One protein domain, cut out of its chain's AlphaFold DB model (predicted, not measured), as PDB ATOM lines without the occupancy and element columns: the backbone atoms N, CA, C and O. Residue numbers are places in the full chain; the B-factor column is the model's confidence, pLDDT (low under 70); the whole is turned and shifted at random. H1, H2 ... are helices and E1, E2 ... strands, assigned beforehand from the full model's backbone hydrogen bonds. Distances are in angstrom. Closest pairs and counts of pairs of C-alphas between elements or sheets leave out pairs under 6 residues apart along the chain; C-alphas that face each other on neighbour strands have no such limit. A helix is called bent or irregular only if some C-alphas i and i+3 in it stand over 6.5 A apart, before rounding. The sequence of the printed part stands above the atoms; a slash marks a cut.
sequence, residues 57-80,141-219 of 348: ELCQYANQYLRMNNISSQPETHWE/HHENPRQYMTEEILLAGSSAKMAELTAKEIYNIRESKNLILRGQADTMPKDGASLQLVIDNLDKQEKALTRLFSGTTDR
ATOM      1  N   GLU A  57      98.193 -32.329-104.619       95.94
ATOM      2  CA  GLU A  57      98.575 -33.722-104.933       95.94
ATOM      3  C   GLU A  57      99.027 -33.914-106.402       95.94
ATOM      4  O   GLU A  57      99.825 -34.798-106.714       95.94
ATOM      5  N   LEU A  58      98.539 -33.069-107.313       97.38
ATOM      6  CA  LEU A  58      98.758 -33.108-108.761       97.38
ATOM      7  C   LEU A  58      99.594 -31.915-109.264       97.38
ATOM      8  O   LEU A  58      99.633 -31.659-110.470       97.38
ATOM      9  N   CYS A  59     100.286 -31.192-108.374       96.88
ATOM     10  CA  CYS A  59     101.024 -29.964-108.701       96.88
ATOM     11  C   CYS A  59     102.055 -30.117-109.828       96.88
ATOM     12  O   CYS A  59     102.192 -29.228-110.667       96.88
ATOM     13  N   GLN A  60     102.707 -31.277-109.929       96.62
ATOM     14  CA  GLN A  60     103.658 -31.584-111.003       96.62
ATOM     15  C   GLN A  60     103.044 -31.521-112.415       96.62
ATOM     16  O   GLN A  60     103.760 -31.307-113.390       96.62
ATOM     17  N   TYR A  61     101.720 -31.664-112.534       97.38
ATOM     18  CA  TYR A  61     101.000 -31.622-113.808       97.38
ATOM     19  C   TYR A  61     100.286 -30.282-114.061       97.38
ATOM     20  O   TYR A  61      99.623 -30.120-115.088       97.38
ATOM     21  N   ALA A  62     100.415 -29.312-113.148       97.19
ATOM     22  CA  ALA A  62      99.665 -28.057-113.179       97.19
ATOM     23  C   ALA A  62      99.922 -27.238-114.456       97.19
ATOM     24  O   ALA A  62      98.984 -26.743-115.081       97.19
ATOM     25  N   ASN A  63     101.177 -27.156-114.908       96.62
ATOM     26  CA  ASN A  63     101.500 -26.470-116.159       96.62
ATOM     27  C   ASN A  63     101.025 -27.256-117.393       96.62
ATOM     28  O   ASN A  63     100.467 -26.685-118.331       96.62
ATOM     29  N   GLN A  64     101.209 -28.579-117.392       96.94
ATOM     30  CA  GLN A  64     100.847 -29.429-118.526       96.94
ATOM     31  C   GLN A  64      99.356 -29.327-118.855       96.94
ATOM     32  O   GLN A  64      99.009 -29.132-120.020       96.94
ATOM     33  N   TYR A  65      98.498 -29.441-117.838       97.81
ATOM     34  CA  TYR A  65      97.056 -29.502-118.044       97.81
ATOM     35  C   TYR A  65      96.340 -28.170-117.851       97.81
ATOM     36  O   TYR A  65      95.428 -27.886-118.614       97.81
ATOM     37  N   LEU A  66      96.741 -27.349-116.873       96.88
ATOM     38  CA  LEU A  66      96.032 -26.107-116.530       96.88
ATOM     39  C   LEU A  66      96.809 -24.833-116.881       96.88
ATOM     40  O   LEU A  66      96.321 -23.738-116.605       96.88
ATOM     41  N   ARG A  67      97.998 -24.951-117.492       96.38
ATOM     42  CA  ARG A  67      98.886 -23.817-117.830       96.38
ATOM     43  C   ARG A  67      99.253 -22.953-116.620       96.38
ATOM     44  O   ARG A  67      99.547 -21.767-116.754       96.38
ATOM     45  N   MET A  68      99.243 -23.557-115.433       93.81
ATOM     46  CA  MET A  68      99.658 -22.906-114.199       93.81
ATOM     47  C   MET A  68     101.179 -22.950-114.089       93.81
ATOM     48  O   MET A  68     101.773 -24.017-113.943       93.81
ATOM     49  N   ASN A  69     101.796 -21.777-114.173       90.62
ATOM     50  CA  ASN A  69     103.228 -21.592-113.967       90.62
ATOM     51  C   ASN A  69     103.504 -21.231-112.499       90.62
ATOM     52  O   ASN A  69     102.607 -20.767-111.800       90.62
ATOM     53  N   ASN A  70     104.750 -21.402-112.051       88.25
ATOM     54  CA  ASN A  70     105.207 -21.041-110.699       88.25
ATOM     55  C   ASN A  70     104.506 -21.794-109.550       88.25
ATOM     56  O   ASN A  70     104.423 -21.283-108.438       88.25
ATOM     57  N   ILE A  71     104.024 -23.013-109.803       94.50
ATOM     58  CA  ILE A  71     103.530 -23.894-108.741       94.50
ATOM     59  C   ILE A  71     104.720 -24.637-108.134       94.50
ATOM     60  O   ILE A  71     105.381 -25.423-108.814       94.50
ATOM     61  N   SER A  72     104.993 -24.381-106.856       92.88
ATOM     62  CA  SER A  72     106.011 -25.117-106.107       92.88
ATOM     63  C   SER A  72     105.493 -26.506-105.727       92.88
ATOM     64  O   SER A  72     104.335 -26.663-105.328       92.88
ATOM     65  N   SER A  73     106.361 -27.513-105.830       93.75
ATOM     66  CA  SER A  73     106.113 -28.875-105.339       93.75
ATOM     67  C   SER A  73     106.537 -29.074-103.883       93.75
ATOM     68  O   SER A  73     106.353 -30.161-103.341       93.75
ATOM     69  N   GLN A  74     107.114 -28.048-103.253       95.94
ATOM     70  CA  GLN A  74     107.560 -28.082-101.864       95.94
ATOM     71  C   GLN A  74     106.653 -27.212-100.990       95.94
ATOM     72  O   GLN A  74     106.271 -26.122-101.428       95.94
ATOM     73  N   PRO A  75     106.307 -27.671 -99.772       96.69
ATOM     74  CA  PRO A  75     105.626 -26.828 -98.806       96.69
ATOM     75  C   PRO A  75     106.515 -25.652 -98.418       96.69
ATOM     76  O   PRO A  75     107.736 -25.779 -98.317       96.69
ATOM     77  N   GLU A  76     105.885 -24.507 -98.194       96.00
ATOM     78  CA  GLU A  76     106.568 -23.270 -97.838       96.00
ATOM     79  C   GLU A  76     105.808 -22.579 -96.712       96.00
ATOM     80  O   GLU A  76     104.578 -22.514 -96.716       96.00
ATOM     81  N   THR A  77     106.552 -22.080 -95.732       96.88
ATOM     82  CA  THR A  77     106.008 -21.278 -94.639       96.88
ATOM     83  C   THR A  77     106.903 -20.084 -94.415       96.88
ATOM     84  O   THR A  77     108.102 -20.251 -94.174       96.88
ATOM     85  N   HIS A  78     106.319 -18.896 -94.447       97.75
ATOM     86  CA  HIS A  78     107.048 -17.674 -94.170       97.75
ATOM     87  C   HIS A  78     106.145 -16.605 -93.568       97.75
ATOM     88  O   HIS A  78     104.919 -16.702 -93.549       97.75
ATOM     89  N   TRP A  79     106.786 -15.569 -93.054       98.25
ATOM     90  CA  TRP A  79     106.157 -14.387 -92.509       98.25
ATOM     91  C   TRP A  79     106.401 -13.193 -93.417       98.25
ATOM     92  O   TRP A  79     107.463 -13.060 -94.025       98.25
ATOM     93  N   GLU A  80     105.435 -12.281 -93.433       97.44
ATOM     94  CA  GLU A  80     105.532 -10.974 -94.079       97.44
ATOM     95  C   GLU A  80     105.041  -9.888 -93.120       97.44
ATOM     96  O   GLU A  80     104.019 -10.054 -92.453       97.44
ATOM     97  N   HIS A 141      88.642 -21.400 -95.091       89.31
ATOM     98  CA  HIS A 141      88.148 -22.764 -95.230       89.31
ATOM     99  C   HIS A 141      88.381 -23.264 -96.665       89.31
ATOM    100  O   HIS A 141      88.113 -22.569 -97.659       89.31
ATOM    101  N   HIS A 142      88.904 -24.478 -96.785       88.94
ATOM    102  CA  HIS A 142      89.170 -25.127 -98.057       88.94
ATOM    103  C   HIS A 142      88.324 -26.393 -98.156       88.94
ATOM    104  O   HIS A 142      88.507 -27.328 -97.387       88.94
ATOM    105  N   GLU A 143      87.394 -26.417 -99.113       90.06
ATOM    106  CA  GLU A 143      86.623 -27.622 -99.425       90.06
ATOM    107  C   GLU A 143      87.538 -28.780 -99.817       90.06
ATOM    108  O   GLU A 143      88.540 -28.579-100.513       90.06
ATOM    109  N   ASN A 144      87.153 -29.993 -99.420       92.31
ATOM    110  CA  ASN A 144      87.869 -31.203 -99.788       92.31
ATOM    111  C   ASN A 144      87.655 -31.509-101.285       92.31
ATOM    112  O   ASN A 144      86.532 -31.849-101.670       92.31
ATOM    113  N   PRO A 145      88.707 -31.478-102.128       93.06
ATOM    114  CA  PRO A 145      88.571 -31.715-103.566       93.06
ATOM    115  C   PRO A 145      87.975 -33.081-103.917       93.06
ATOM    116  O   PRO A 145      87.304 -33.215-104.936       93.06
ATOM    117  N   ARG A 146      88.176 -34.093-103.061       91.75
ATOM    118  CA  ARG A 146      87.702 -35.464-103.301       91.75
ATOM    119  C   ARG A 146      86.180 -35.579-103.344       91.75
ATOM    120  O   ARG A 146      85.677 -36.515-103.949       91.75
ATOM    121  N   GLN A 147      85.450 -34.636-102.743       93.81
ATOM    122  CA  GLN A 147      83.981 -34.618-102.787       93.81
ATOM    123  C   GLN A 147      83.425 -34.281-104.176       93.81
ATOM    124  O   GLN A 147      82.260 -34.556-104.445       93.81
ATOM    125  N   TYR A 148      84.249 -33.696-105.045       95.25
ATOM    126  CA  TYR A 148      83.859 -33.258-106.385       95.25
ATOM    127  C   TYR A 148      84.522 -34.079-107.494       95.25
ATOM    128  O   TYR A 148      84.397 -33.750-108.669       95.25
ATOM    129  N   MET A 149      85.253 -35.136-107.135       94.44
ATOM    130  CA  MET A 149      85.818 -36.064-108.107       94.44
ATOM    131  C   MET A 149      84.729 -36.994-108.643       94.44
ATOM    132  O   MET A 149      83.909 -37.512-107.886       94.44
ATOM    133  N   THR A 150      84.754 -37.248-109.948       95.69
ATOM    134  CA  THR A 150      83.907 -38.258-110.587       95.69
ATOM    135  C   THR A 150      84.405 -39.670-110.268       95.69
ATOM    136  O   THR A 150      85.557 -39.868-109.874       95.69
ATOM    137  N   GLU A 151      83.549 -40.671-110.476       95.50
ATOM    138  CA  GLU A 151      83.907 -42.084-110.298       95.50
ATOM    139  C   GLU A 151      85.160 -42.466-111.105       95.50
ATOM    140  O   GLU A 151      86.072 -43.097-110.574       95.50
ATOM    141  N   GLU A 152      85.264 -42.001-112.353       95.88
ATOM    142  CA  GLU A 152      86.437 -42.246-113.201       95.88
ATOM    143  C   GLU A 152      87.729 -41.658-112.612       95.88
ATOM    144  O   GLU A 152      88.783 -42.292-112.686       95.88
ATOM    145  N   ILE A 153      87.661 -40.462-112.009       96.25
ATOM    146  CA  ILE A 153      88.816 -39.834-111.348       96.25
ATOM    147  C   ILE A 153      89.233 -40.657-110.125       96.25
ATOM    148  O   ILE A 153      90.424 -40.903-109.928       96.25
ATOM    149  N   LEU A 154      88.267 -41.106-109.319       94.50
ATOM    150  CA  LEU A 154      88.522 -41.892-108.108       94.50
ATOM    151  C   LEU A 154      89.103 -43.281-108.416       94.50
ATOM    152  O   LEU A 154      89.899 -43.794-107.631       94.50
ATOM    153  N   LEU A 155      88.744 -43.872-109.558       96.12
ATOM    154  CA  LEU A 155      89.247 -45.169-110.026       96.12
ATOM    155  C   LEU A 155      90.549 -45.071-110.841       96.12
ATOM    156  O   LEU A 155      91.048 -46.087-111.335       96.12
ATOM    157  N   ALA A 156      91.119 -43.874-111.011       95.56
ATOM    158  CA  ALA A 156      92.322 -43.682-111.809       95.56
ATOM    159  C   ALA A 156      93.520 -44.473-111.243       95.56
ATOM    160  O   ALA A 156      93.961 -44.260-110.117       95.56
ATOM    161  N   GLY A 157      94.112 -45.350-112.062       92.38
ATOM    162  CA  GLY A 157      95.226 -46.220-111.650       92.38
ATOM    163  C   GLY A 157      96.596 -45.538-111.517       92.38
ATOM    164  O   GLY A 157      97.578 -46.201-111.195       92.38
ATOM    165  N   SER A 158      96.704 -44.236-111.802       96.94
ATOM    166  CA  SER A 158      97.949 -43.469-111.666       96.94
ATOM    167  C   SER A 158      97.680 -41.980-111.442       96.94
ATOM    168  O   SER A 158      96.640 -41.461-111.851       96.94
ATOM    169  N   SER A 159      98.646 -41.262-110.855       95.50
ATOM    170  CA  SER A 159      98.541 -39.809-110.647       95.50
ATOM    171  C   SER A 159      98.479 -39.025-111.962       95.50
ATOM    172  O   SER A 159      97.779 -38.023-112.043       95.50
ATOM    173  N   ALA A 160      99.153 -39.505-113.012       97.38
ATOM    174  CA  ALA A 160      99.089 -38.906-114.343       97.38
ATOM    175  C   ALA A 160      97.686 -39.037-114.954       97.38
ATOM    176  O   ALA A 160      97.172 -38.067-115.512       97.38
ATOM    177  N   LYS A 161      97.056 -40.217-114.815       98.00
ATOM    178  CA  LYS A 161      95.691 -40.432-115.310       98.00
ATOM    179  C   LYS A 161      94.668 -39.654-114.489       98.00
ATOM    180  O   LYS A 161      93.757 -39.064-115.060       98.00
ATOM    181  N   MET A 162      94.853 -39.607-113.171       97.69
ATOM    182  CA  MET A 162      94.041 -38.785-112.279       97.69
ATOM    183  C   MET A 162      94.105 -37.313-112.698       97.69
ATOM    184  O   MET A 162      93.065 -36.706-112.918       97.69
ATOM    185  N   ALA A 163      95.304 -36.767-112.921       97.94
ATOM    186  CA  ALA A 163      95.497 -35.397-113.391       97.94
ATOM    187  C   ALA A 163      94.840 -35.113-114.745       97.94
ATOM    188  O   ALA A 163      94.191 -34.082-114.897       97.94
ATOM    189  N   GLU A 164      94.947 -36.025-115.711       98.25
ATOM    190  CA  GLU A 164      94.266 -35.887-117.002       98.25
ATOM    191  C   GLU A 164      92.740 -35.777-116.829       98.25
ATOM    192  O   GLU A 164      92.116 -34.848-117.347       98.25
ATOM    193  N   LEU A 165      92.140 -36.699-116.064       98.38
ATOM    194  CA  LEU A 165      90.693 -36.748-115.843       98.38
ATOM    195  C   LEU A 165      90.199 -35.565-115.000       98.38
ATOM    196  O   LEU A 165      89.190 -34.952-115.338       98.38
ATOM    197  N   THR A 166      90.926 -35.192-113.942       98.31
ATOM    198  CA  THR A 166      90.593 -34.024-113.112       98.31
ATOM    199  C   THR A 166      90.671 -32.731-113.920       98.31
ATOM    200  O   THR A 166      89.786 -31.888-113.807       98.31
ATOM    201  N   ALA A 167      91.688 -32.563-114.768       98.38
ATOM    202  CA  ALA A 167      91.782 -31.384-115.622       98.38
ATOM    203  C   ALA A 167      90.633 -31.316-116.634       98.38
ATOM    204  O   ALA A 167      90.057 -30.246-116.825       98.38
ATOM    205  N   LYS A 168      90.269 -32.451-117.244       98.31
ATOM    206  CA  LYS A 168      89.099 -32.539-118.126       98.31
ATOM    207  C   LYS A 168      87.829 -32.093-117.399       98.31
ATOM    208  O   LYS A 168      87.087 -31.282-117.940       98.31
ATOM    209  N   GLU A 169      87.630 -32.545-116.165       98.19
ATOM    210  CA  GLU A 169      86.464 -32.160-115.368       98.19
ATOM    211  C   GLU A 169      86.438 -30.663-115.032       98.19
ATOM    212  O   GLU A 169      85.407 -30.010-115.186       98.19
ATOM    213  N   ILE A 170      87.584 -30.068-114.689       98.38
ATOM    214  CA  ILE A 170      87.701 -28.612-114.501       98.38
ATOM    215  C   ILE A 170      87.278 -27.857-115.772       98.38
ATOM    216  O   ILE A 170      86.558 -26.860-115.692       98.38
ATOM    217  N   TYR A 171      87.700 -28.313-116.956       98.31
ATOM    218  CA  TYR A 171      87.294 -27.692-118.218       98.31
ATOM    219  C   TYR A 171      85.801 -27.877-118.519       98.31
ATOM    220  O   TYR A 171      85.171 -26.912-118.953       98.31
ATOM    221  N   ASN A 172      85.222 -29.042-118.215       97.56
ATOM    222  CA  ASN A 172      83.780 -29.283-118.343       97.56
ATOM    223  C   ASN A 172      82.966 -28.319-117.462       97.56
ATOM    224  O   ASN A 172      81.971 -27.745-117.914       97.56
ATOM    225  N   ILE A 173      83.404 -28.095-116.217       97.38
ATOM    226  CA  ILE A 173      82.772 -27.146-115.288       97.38
ATOM    227  C   ILE A 173      82.841 -25.719-115.853       97.38
ATOM    228  O   ILE A 173      81.828 -25.017-115.886       97.38
ATOM    229  N   ARG A 174      84.006 -25.296-116.365       97.56
ATOM    230  CA  ARG A 174      84.188 -23.973-116.993       97.56
ATOM    231  C   ARG A 174      83.310 -23.779-118.222       97.56
ATOM    232  O   ARG A 174      82.738 -22.706-118.409       97.56
ATOM    233  N   GLU A 175      83.215 -24.793-119.074       96.50
ATOM    234  CA  GLU A 175      82.352 -24.770-120.254       96.50
ATOM    235  C   GLU A 175      80.880 -24.656-119.852       96.50
ATOM    236  O   GLU A 175      80.184 -23.758-120.328       96.50
ATOM    237  N   SER A 176      80.441 -25.469-118.890       94.56
ATOM    238  CA  SER A 176      79.081 -25.424-118.339       94.56
ATOM    239  C   SER A 176      78.753 -24.047-117.754       94.56
ATOM    240  O   SER A 176      77.714 -23.464-118.070       94.56
ATOM    241  N   LYS A 177      79.674 -23.468-116.971       94.06
ATOM    242  CA  LYS A 177      79.550 -22.104-116.438       94.06
ATOM    243  C   LYS A 177      79.401 -21.074-117.562       94.06
ATOM    244  O   LYS A 177      78.517 -20.220-117.502       94.06
ATOM    245  N   ASN A 178      80.227 -21.162-118.606       94.44
ATOM    246  CA  ASN A 178      80.170 -20.251-119.751       94.44
ATOM    247  C   ASN A 178      78.854 -20.361-120.532       94.44
ATOM    248  O   ASN A 178      78.315 -19.333-120.946       94.44
ATOM    249  N   LEU A 179      78.318 -21.571-120.720       94.00
ATOM    250  CA  LEU A 179      77.021 -21.785-121.371       94.00
ATOM    251  C   LEU A 179      75.880 -21.149-120.571       94.00
ATOM    252  O   LEU A 179      75.048 -20.452-121.153       94.00
ATOM    253  N   ILE A 180      75.875 -21.320-119.243       91.38
ATOM    254  CA  ILE A 180      74.871 -20.708-118.358       91.38
ATOM    255  C   ILE A 180      74.961 -19.180-118.425       91.38
ATOM    256  O   ILE A 180      73.953 -18.512-118.644       91.38
ATOM    257  N   LEU A 181      76.164 -18.611-118.313       90.19
ATOM    258  CA  LEU A 181      76.362 -17.156-118.354       90.19
ATOM    259  C   LEU A 181      75.959 -16.529-119.698       90.19
ATOM    260  O   LEU A 181      75.525 -15.379-119.732       90.19
ATOM    261  N   ARG A 182      76.082 -17.272-120.803       91.19
ATOM    262  CA  ARG A 182      75.656 -16.836-122.144       91.19
ATOM    263  C   ARG A 182      74.172 -17.079-122.428       91.19
ATOM    264  O   ARG A 182      73.704 -16.686-123.493       91.19
ATOM    265  N   GLY A 183      73.446 -17.738-121.525       89.69
ATOM    266  CA  GLY A 183      72.051 -18.130-121.742       89.69
ATOM    267  C   GLY A 183      71.868 -19.229-122.793       89.69
ATOM    268  O   GLY A 183      70.817 -19.302-123.419       89.69
ATOM    269  N   GLN A 184      72.897 -20.051-123.014       89.69
ATOM    270  CA  GLN A 184      72.937 -21.118-124.025       89.69
ATOM    271  C   GLN A 184      72.824 -22.523-123.419       89.69
ATOM    272  O   GLN A 184      72.929 -23.504-124.145       89.69
ATOM    273  N   ALA A 185      72.655 -22.638-122.100       85.12
ATOM    274  CA  ALA A 185      72.466 -23.930-121.456       85.12
ATOM    275  C   ALA A 185      71.053 -24.474-121.725       85.12
ATOM    276  O   ALA A 185      70.074 -23.735-121.631       85.12
ATOM    277  N   ASP A 186      70.947 -25.779-121.982       80.06
ATOM    278  CA  ASP A 186      69.666 -26.449-122.251       80.06
ATOM    279  C   ASP A 186      68.664 -26.290-121.094       80.06
ATOM    280  O   ASP A 186      67.456 -26.167-121.302       80.06
ATOM    281  N   THR A 187      69.168 -26.249-119.858       79.25
ATOM    282  CA  THR A 187      68.373 -26.066-118.638       79.25
ATOM    283  C   THR A 187      68.831 -24.836-117.865       79.25
ATOM    284  O   THR A 187      69.632 -24.927-116.933       79.25
ATOM    285  N   MET A 188      68.297 -23.674-118.239       81.50
ATOM    286  CA  MET A 188      68.520 -22.424-117.511       81.50
ATOM    287  C   MET A 188      67.665 -22.356-116.232       81.50
ATOM    288  O   MET A 188      66.449 -22.583-116.292       81.50
ATOM    289  N   PRO A 189      68.250 -21.993-115.075       82.69
ATOM    290  CA  PRO A 189      67.478 -21.597-113.903       82.69
ATOM    291  C   PRO A 189      66.568 -20.399-114.219       82.69
ATOM    292  O   PRO A 189      66.931 -19.505-114.983       82.69
ATOM    293  N   LYS A 190      65.352 -20.407-113.664       82.00
ATOM    294  CA  LYS A 190      64.266 -19.488-114.060       82.00
ATOM    295  C   LYS A 190      64.308 -18.130-113.354       82.00
ATOM    296  O   LYS A 190      63.614 -17.209-113.773       82.00
ATOM    297  N   ASP A 191      65.095 -18.009-112.292       87.69
ATOM    298  CA  ASP A 191      65.211 -16.824-111.450       87.69
ATOM    299  C   ASP A 191      66.676 -16.517-111.103       87.69
ATOM    300  O   ASP A 191      67.544 -17.392-111.086       87.69
ATOM    301  N   GLY A 192      66.954 -15.241-110.817       84.88
ATOM    302  CA  GLY A 192      68.312 -14.756-110.554       84.88
ATOM    303  C   GLY A 192      68.986 -15.405-109.341       84.88
ATOM    304  O   GLY A 192      70.193 -15.629-109.366       84.88
ATOM    305  N   ALA A 193      68.222 -15.755-108.303       90.12
ATOM    306  CA  ALA A 193      68.767 -16.381-107.099       90.12
ATOM    307  C   ALA A 193      69.248 -17.817-107.367       90.12
ATOM    308  O   ALA A 193      70.357 -18.178-106.971       90.12
ATOM    309  N   SER A 194      68.463 -18.620-108.093       88.44
ATOM    310  CA  SER A 194      68.883 -19.974-108.479       88.44
ATOM    311  C   SER A 194      70.044 -19.960-109.469       88.44
ATOM    312  O   SER A 194      70.918 -20.820-109.381       88.44
ATOM    313  N   LEU A 195      70.091 -18.981-110.385       89.25
ATOM    314  CA  LEU A 195      71.254 -18.777-111.257       89.25
ATOM    315  C   LEU A 195      72.524 -18.572-110.429       89.25
ATOM    316  O   LEU A 195      73.503 -19.288-110.636       89.25
ATOM    317  N   GLN A 196      72.490 -17.649-109.465       91.00
ATOM    318  CA  GLN A 196      73.645 -17.369-108.613       91.00
ATOM    319  C   GLN A 196      74.080 -18.608-107.826       91.00
ATOM    320  O   GLN A 196      75.262 -18.925-107.808       91.00
ATOM    321  N   LEU A 197      73.138 -19.359-107.248       93.50
ATOM    322  CA  LEU A 197      73.443 -20.582-106.501       93.50
ATOM    323  C   LEU A 197      74.144 -21.633-107.372       93.50
ATOM    324  O   LEU A 197      75.117 -22.250-106.933       93.50
ATOM    325  N   VAL A 198      73.656 -21.854-108.597       92.50
ATOM    326  CA  VAL A 198      74.274 -22.808-109.530       92.50
ATOM    327  C   VAL A 198      75.691 -22.366-109.883       92.50
ATOM    328  O   VAL A 198      76.608 -23.185-109.828       92.50
ATOM    329  N   ILE A 199      75.890 -21.079-110.180       94.06
ATOM    330  CA  ILE A 199      77.212 -20.518-110.476       94.06
ATOM    331  C   ILE A 199      78.153 -20.652-109.272       94.06
ATOM    332  O   ILE A 199      79.266 -21.144-109.437       94.06
ATOM    333  N   ASP A 200      77.699 -20.313-108.066       95.00
ATOM    334  CA  ASP A 200      78.493 -20.430-106.839       95.00
ATOM    335  C   ASP A 200      78.901 -21.886-106.565       95.00
ATOM    336  O   ASP A 200      80.011 -22.151-106.103       95.00
ATOM    337  N   ASN A 201      78.023 -22.852-106.850       94.38
ATOM    338  CA  ASN A 201      78.340 -24.273-106.711       94.38
ATOM    339  C   ASN A 201      79.362 -24.746-107.747       94.38
ATOM    340  O   ASN A 201      80.289 -25.467-107.378       94.38
ATOM    341  N   LEU A 202      79.233 -24.331-109.011       95.88
ATOM    342  CA  LEU A 202      80.230 -24.631-110.043       95.88
ATOM    343  C   LEU A 202      81.586 -24.003-109.694       95.88
ATOM    344  O   LEU A 202      82.611 -24.667-109.815       95.88
ATOM    345  N   ASP A 203      81.599 -22.781-109.160       96.19
ATOM    346  CA  ASP A 203      82.824 -22.107-108.722       96.19
ATOM    347  C   ASP A 203      83.485 -22.803-107.534       96.19
ATOM    348  O   ASP A 203      84.711 -22.936-107.490       96.19
ATOM    349  N   LYS A 204      82.692 -23.309-106.584       95.88
ATOM    350  CA  LYS A 204      83.204 -24.143-105.488       95.88
ATOM    351  C   LYS A 204      83.848 -25.426-106.012       95.88
ATOM    352  O   LYS A 204      84.959 -25.740-105.587       95.88
ATOM    353  N   GLN A 205      83.187 -26.126-106.936       97.00
ATOM    354  CA  GLN A 205      83.702 -27.355-107.551       97.00
ATOM    355  C   GLN A 205      84.993 -27.092-108.331       97.00
ATOM    356  O   GLN A 205      86.009 -27.743-108.081       97.00
ATOM    357  N   GLU A 206      84.984 -26.088-109.216       97.56
ATOM    358  CA  GLU A 206      86.149 -25.697-110.009       97.56
ATOM    359  C   GLU A 206      87.329 -25.358-109.096       97.56
ATOM    360  O   GLU A 206      88.429 -25.885-109.277       97.56
ATOM    361  N   LYS A 207      87.106 -24.517-108.076       97.00
ATOM    362  CA  LYS A 207      88.146 -24.099-107.131       97.00
ATOM    363  C   LYS A 207      88.692 -25.283-106.337       97.00
ATOM    364  O   LYS A 207      89.902 -25.371-106.146       97.00
ATOM    365  N   ALA A 208      87.831 -26.186-105.874       96.94
ATOM    366  CA  ALA A 208      88.246 -27.359-105.116       96.94
ATOM    367  C   ALA A 208      89.102 -28.310-105.965       96.94
ATOM    368  O   ALA A 208      90.211 -28.643-105.557       96.94
ATOM    369  N   LEU A 209      88.659 -28.676-107.171       98.00
ATOM    370  CA  LEU A 209      89.441 -29.535-108.068       98.00
ATOM    371  C   LEU A 209      90.742 -28.861-108.521       98.00
ATOM    372  O   LEU A 209      91.791 -29.496-108.566       98.00
ATOM    373  N   THR A 210      90.707 -27.556-108.788       97.44
ATOM    374  CA  THR A 210      91.896 -26.790-109.182       97.44
ATOM    375  C   THR A 210      92.978 -26.798-108.099       97.44
ATOM    376  O   THR A 210      94.160 -26.876-108.432       97.44
ATOM    377  N   ARG A 211      92.611 -26.813-106.807       96.38
ATOM    378  CA  ARG A 211      93.570 -26.916-105.688       96.38
ATOM    379  C   ARG A 211      94.397 -28.197-105.705       96.38
ATOM    380  O   ARG A 211      95.511 -28.185-105.193       96.38
ATOM    381  N   LEU A 212      93.919 -29.276-106.328       96.88
ATOM    382  CA  LEU A 212      94.746 -30.472-106.529       96.88
ATOM    383  C   LEU A 212      95.985 -30.156-107.370       96.88
ATOM    384  O   LEU A 212      97.015 -30.786-107.180       96.88
ATOM    385  N   PHE A 213      95.911 -29.165-108.256       98.00
ATOM    386  CA  PHE A 213      97.038 -28.704-109.058       98.00
ATOM    387  C   PHE A 213      97.750 -27.516-108.418       98.00
ATOM    388  O   PHE A 213      98.970 -27.520-108.334       98.00
ATOM    389  N   SER A 214      97.017 -26.497-107.968       96.12
ATOM    390  CA  SER A 214      97.630 -25.261-107.472       96.12
ATOM    391  C   SER A 214      98.131 -25.345-106.034       96.12
ATOM    392  O   SER A 214      98.893 -24.482-105.623       96.12
ATOM    393  N   GLY A 215      97.664 -26.321-105.253       95.75
ATOM    394  CA  GLY A 215      97.805 -26.302-103.802       95.75
ATOM    395  C   GLY A 215      96.907 -25.271-103.125       95.75
ATOM    396  O   GLY A 215      95.998 -24.693-103.738       95.75
ATOM    397  N   THR A 216      97.165 -25.058-101.840       95.44
ATOM    398  CA  THR A 216      96.455 -24.115-100.973       95.44
ATOM    399  C   THR A 216      97.437 -23.162-100.310       95.44
ATOM    400  O   THR A 216      98.494 -23.585 -99.851       95.44
ATOM    401  N   THR A 217      97.070 -21.883-100.235       95.44
ATOM    402  CA  THR A 217      97.818 -20.864 -99.496       95.44
ATOM    403  C   THR A 217      96.917 -20.289 -98.419       95.44
ATOM    404  O   THR A 217      95.959 -19.576 -98.726       95.44
ATOM    405  N   ASP A 218      97.246 -20.587 -97.171       96.50
ATOM    406  CA  ASP A 218      96.608 -19.998 -96.005       96.50
ATOM    407  C   ASP A 218      97.374 -18.763 -95.549       96.50
ATOM    408  O   ASP A 218      98.605 -18.719 -95.584       96.50
ATOM    409  N   ARG A 219      96.621 -17.750 -95.120       97.12
ATOM    410  CA  ARG A 219      97.137 -16.491 -94.589       97.12
ATOM    411  C   ARG A 219      96.488 -16.232 -93.237       97.12
ATOM    412  O   ARG A 219      95.268 -16.310 -93.105       97.12
TER     413      ARG A 219
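This is residues 57 to 80 and 141 to 219 of the 348 residues of an uncharacterized protein of Bacteroides sp. CAG:702 (UniProt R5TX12). The model is a long helical hairpin, H4 and H5 side by side, with three short helices packed round the part where H4 begins and H5 ends: H1 packs on both long helices, H3 on H4 and H2 on H5. Two short strands, E1 and E2, lie off that same end of the hairpin, near each other but not paired, while the loop of residues 182 to 191 makes the turn at the other end. The printed part has 103 residues, with five named helices and two named strands in the order H1, E1, H2, H3, H4, H5, E2, and its class is mostly helix. The whole is only just loose, close to compact, with a radius of gyration of the C-alphas of 15.5 A, and the C-alphas span 46 by 39 by 23 A.

The two longest helices have 23 residues each. H4 covers residues 159 to 181 and is 32.6 A long from first to last C-alpha, beginning at C-alpha 159 at (98.541, -39.809, -110.647). H5 covers residues 192 to 214 and is 31.3 A long, from C-alpha 192 at (68.312, -14.756, -110.554) to C-alpha 214 at (97.630, -25.261, -107.472). H3 is residues 151 to 154, 5.1 A, and H2 is residues 145 to 148, 5.7 A. H1 is residues 59 to 66, 10.1 A, and it is irregular: C-alphas 60 and 63 are 7.6 A apart. The strand E2 is residues 216 to 219, 10.0 A, and ends at C-alpha 219 at (97.137, -16.491, -94.589). The strand E1 is residues 76 to 80, 12.9 A.

H4 and H5 are the hubs, touching three other helices each. They touch each other as a helical hairpin, opposite ways at a shallow tilt of 22 degrees; their closest C-alphas are those of Ile 170 and Glu 206, 5.6 A apart. H1 touches H4, with residues 160 to 167 of H4 alone, closest at the C-alphas of Tyr 65 and Ala 167, 6.1 A. These two run the same way at a steep tilt of 43 degrees. H1 also touches H5, with residues 212 to 214 of H5 alone, closest at the C-alphas of Cys 59 and Phe 213, 4.2 A. Here the helices run opposite ways at a steep tilt of 52 degrees. H3 touches H4, with residues 161 to 166 of H4 alone; the closest C-alphas are those of Ile 153 and Met 162, 5.4 A apart. H2 touches H5, with residues 205 to 212 of H5 alone; the closest C-alphas are those of Pro 145 and Ala 208, 4.6 A apart. H2 and H3 are apart, but only just, at 8.1 A. H5 and E2 meet only through their link. E1 and E2 are near each other, with 5 pairs of C-alphas within 10 A, and each pairs with no named strand. E1 is apart from H1, H4 and H5, among others. In H4 every O i to N i+4 pair is within hydrogen-bond range, against 17 of 19 in H5 and 2 of 4 in H1; H2 and H3 are too short for such a pair.

The two C-alphas farthest apart are those of Trp 79 and Asp 186, 48.6 A. Residues 81 to 140 are not printed, and C-alphas 80 and 141 are 21.0 A apart across this cut, which lies in the link from E1 to H2. Of the links that are printed whole, those from H2 to H3, H3 to H4 and H5 to E2 are tight, and those from H1 to E1 and H4 to H5 are short. The mean pLDDT of the printed part is 94.3, and no printed residue is under 70.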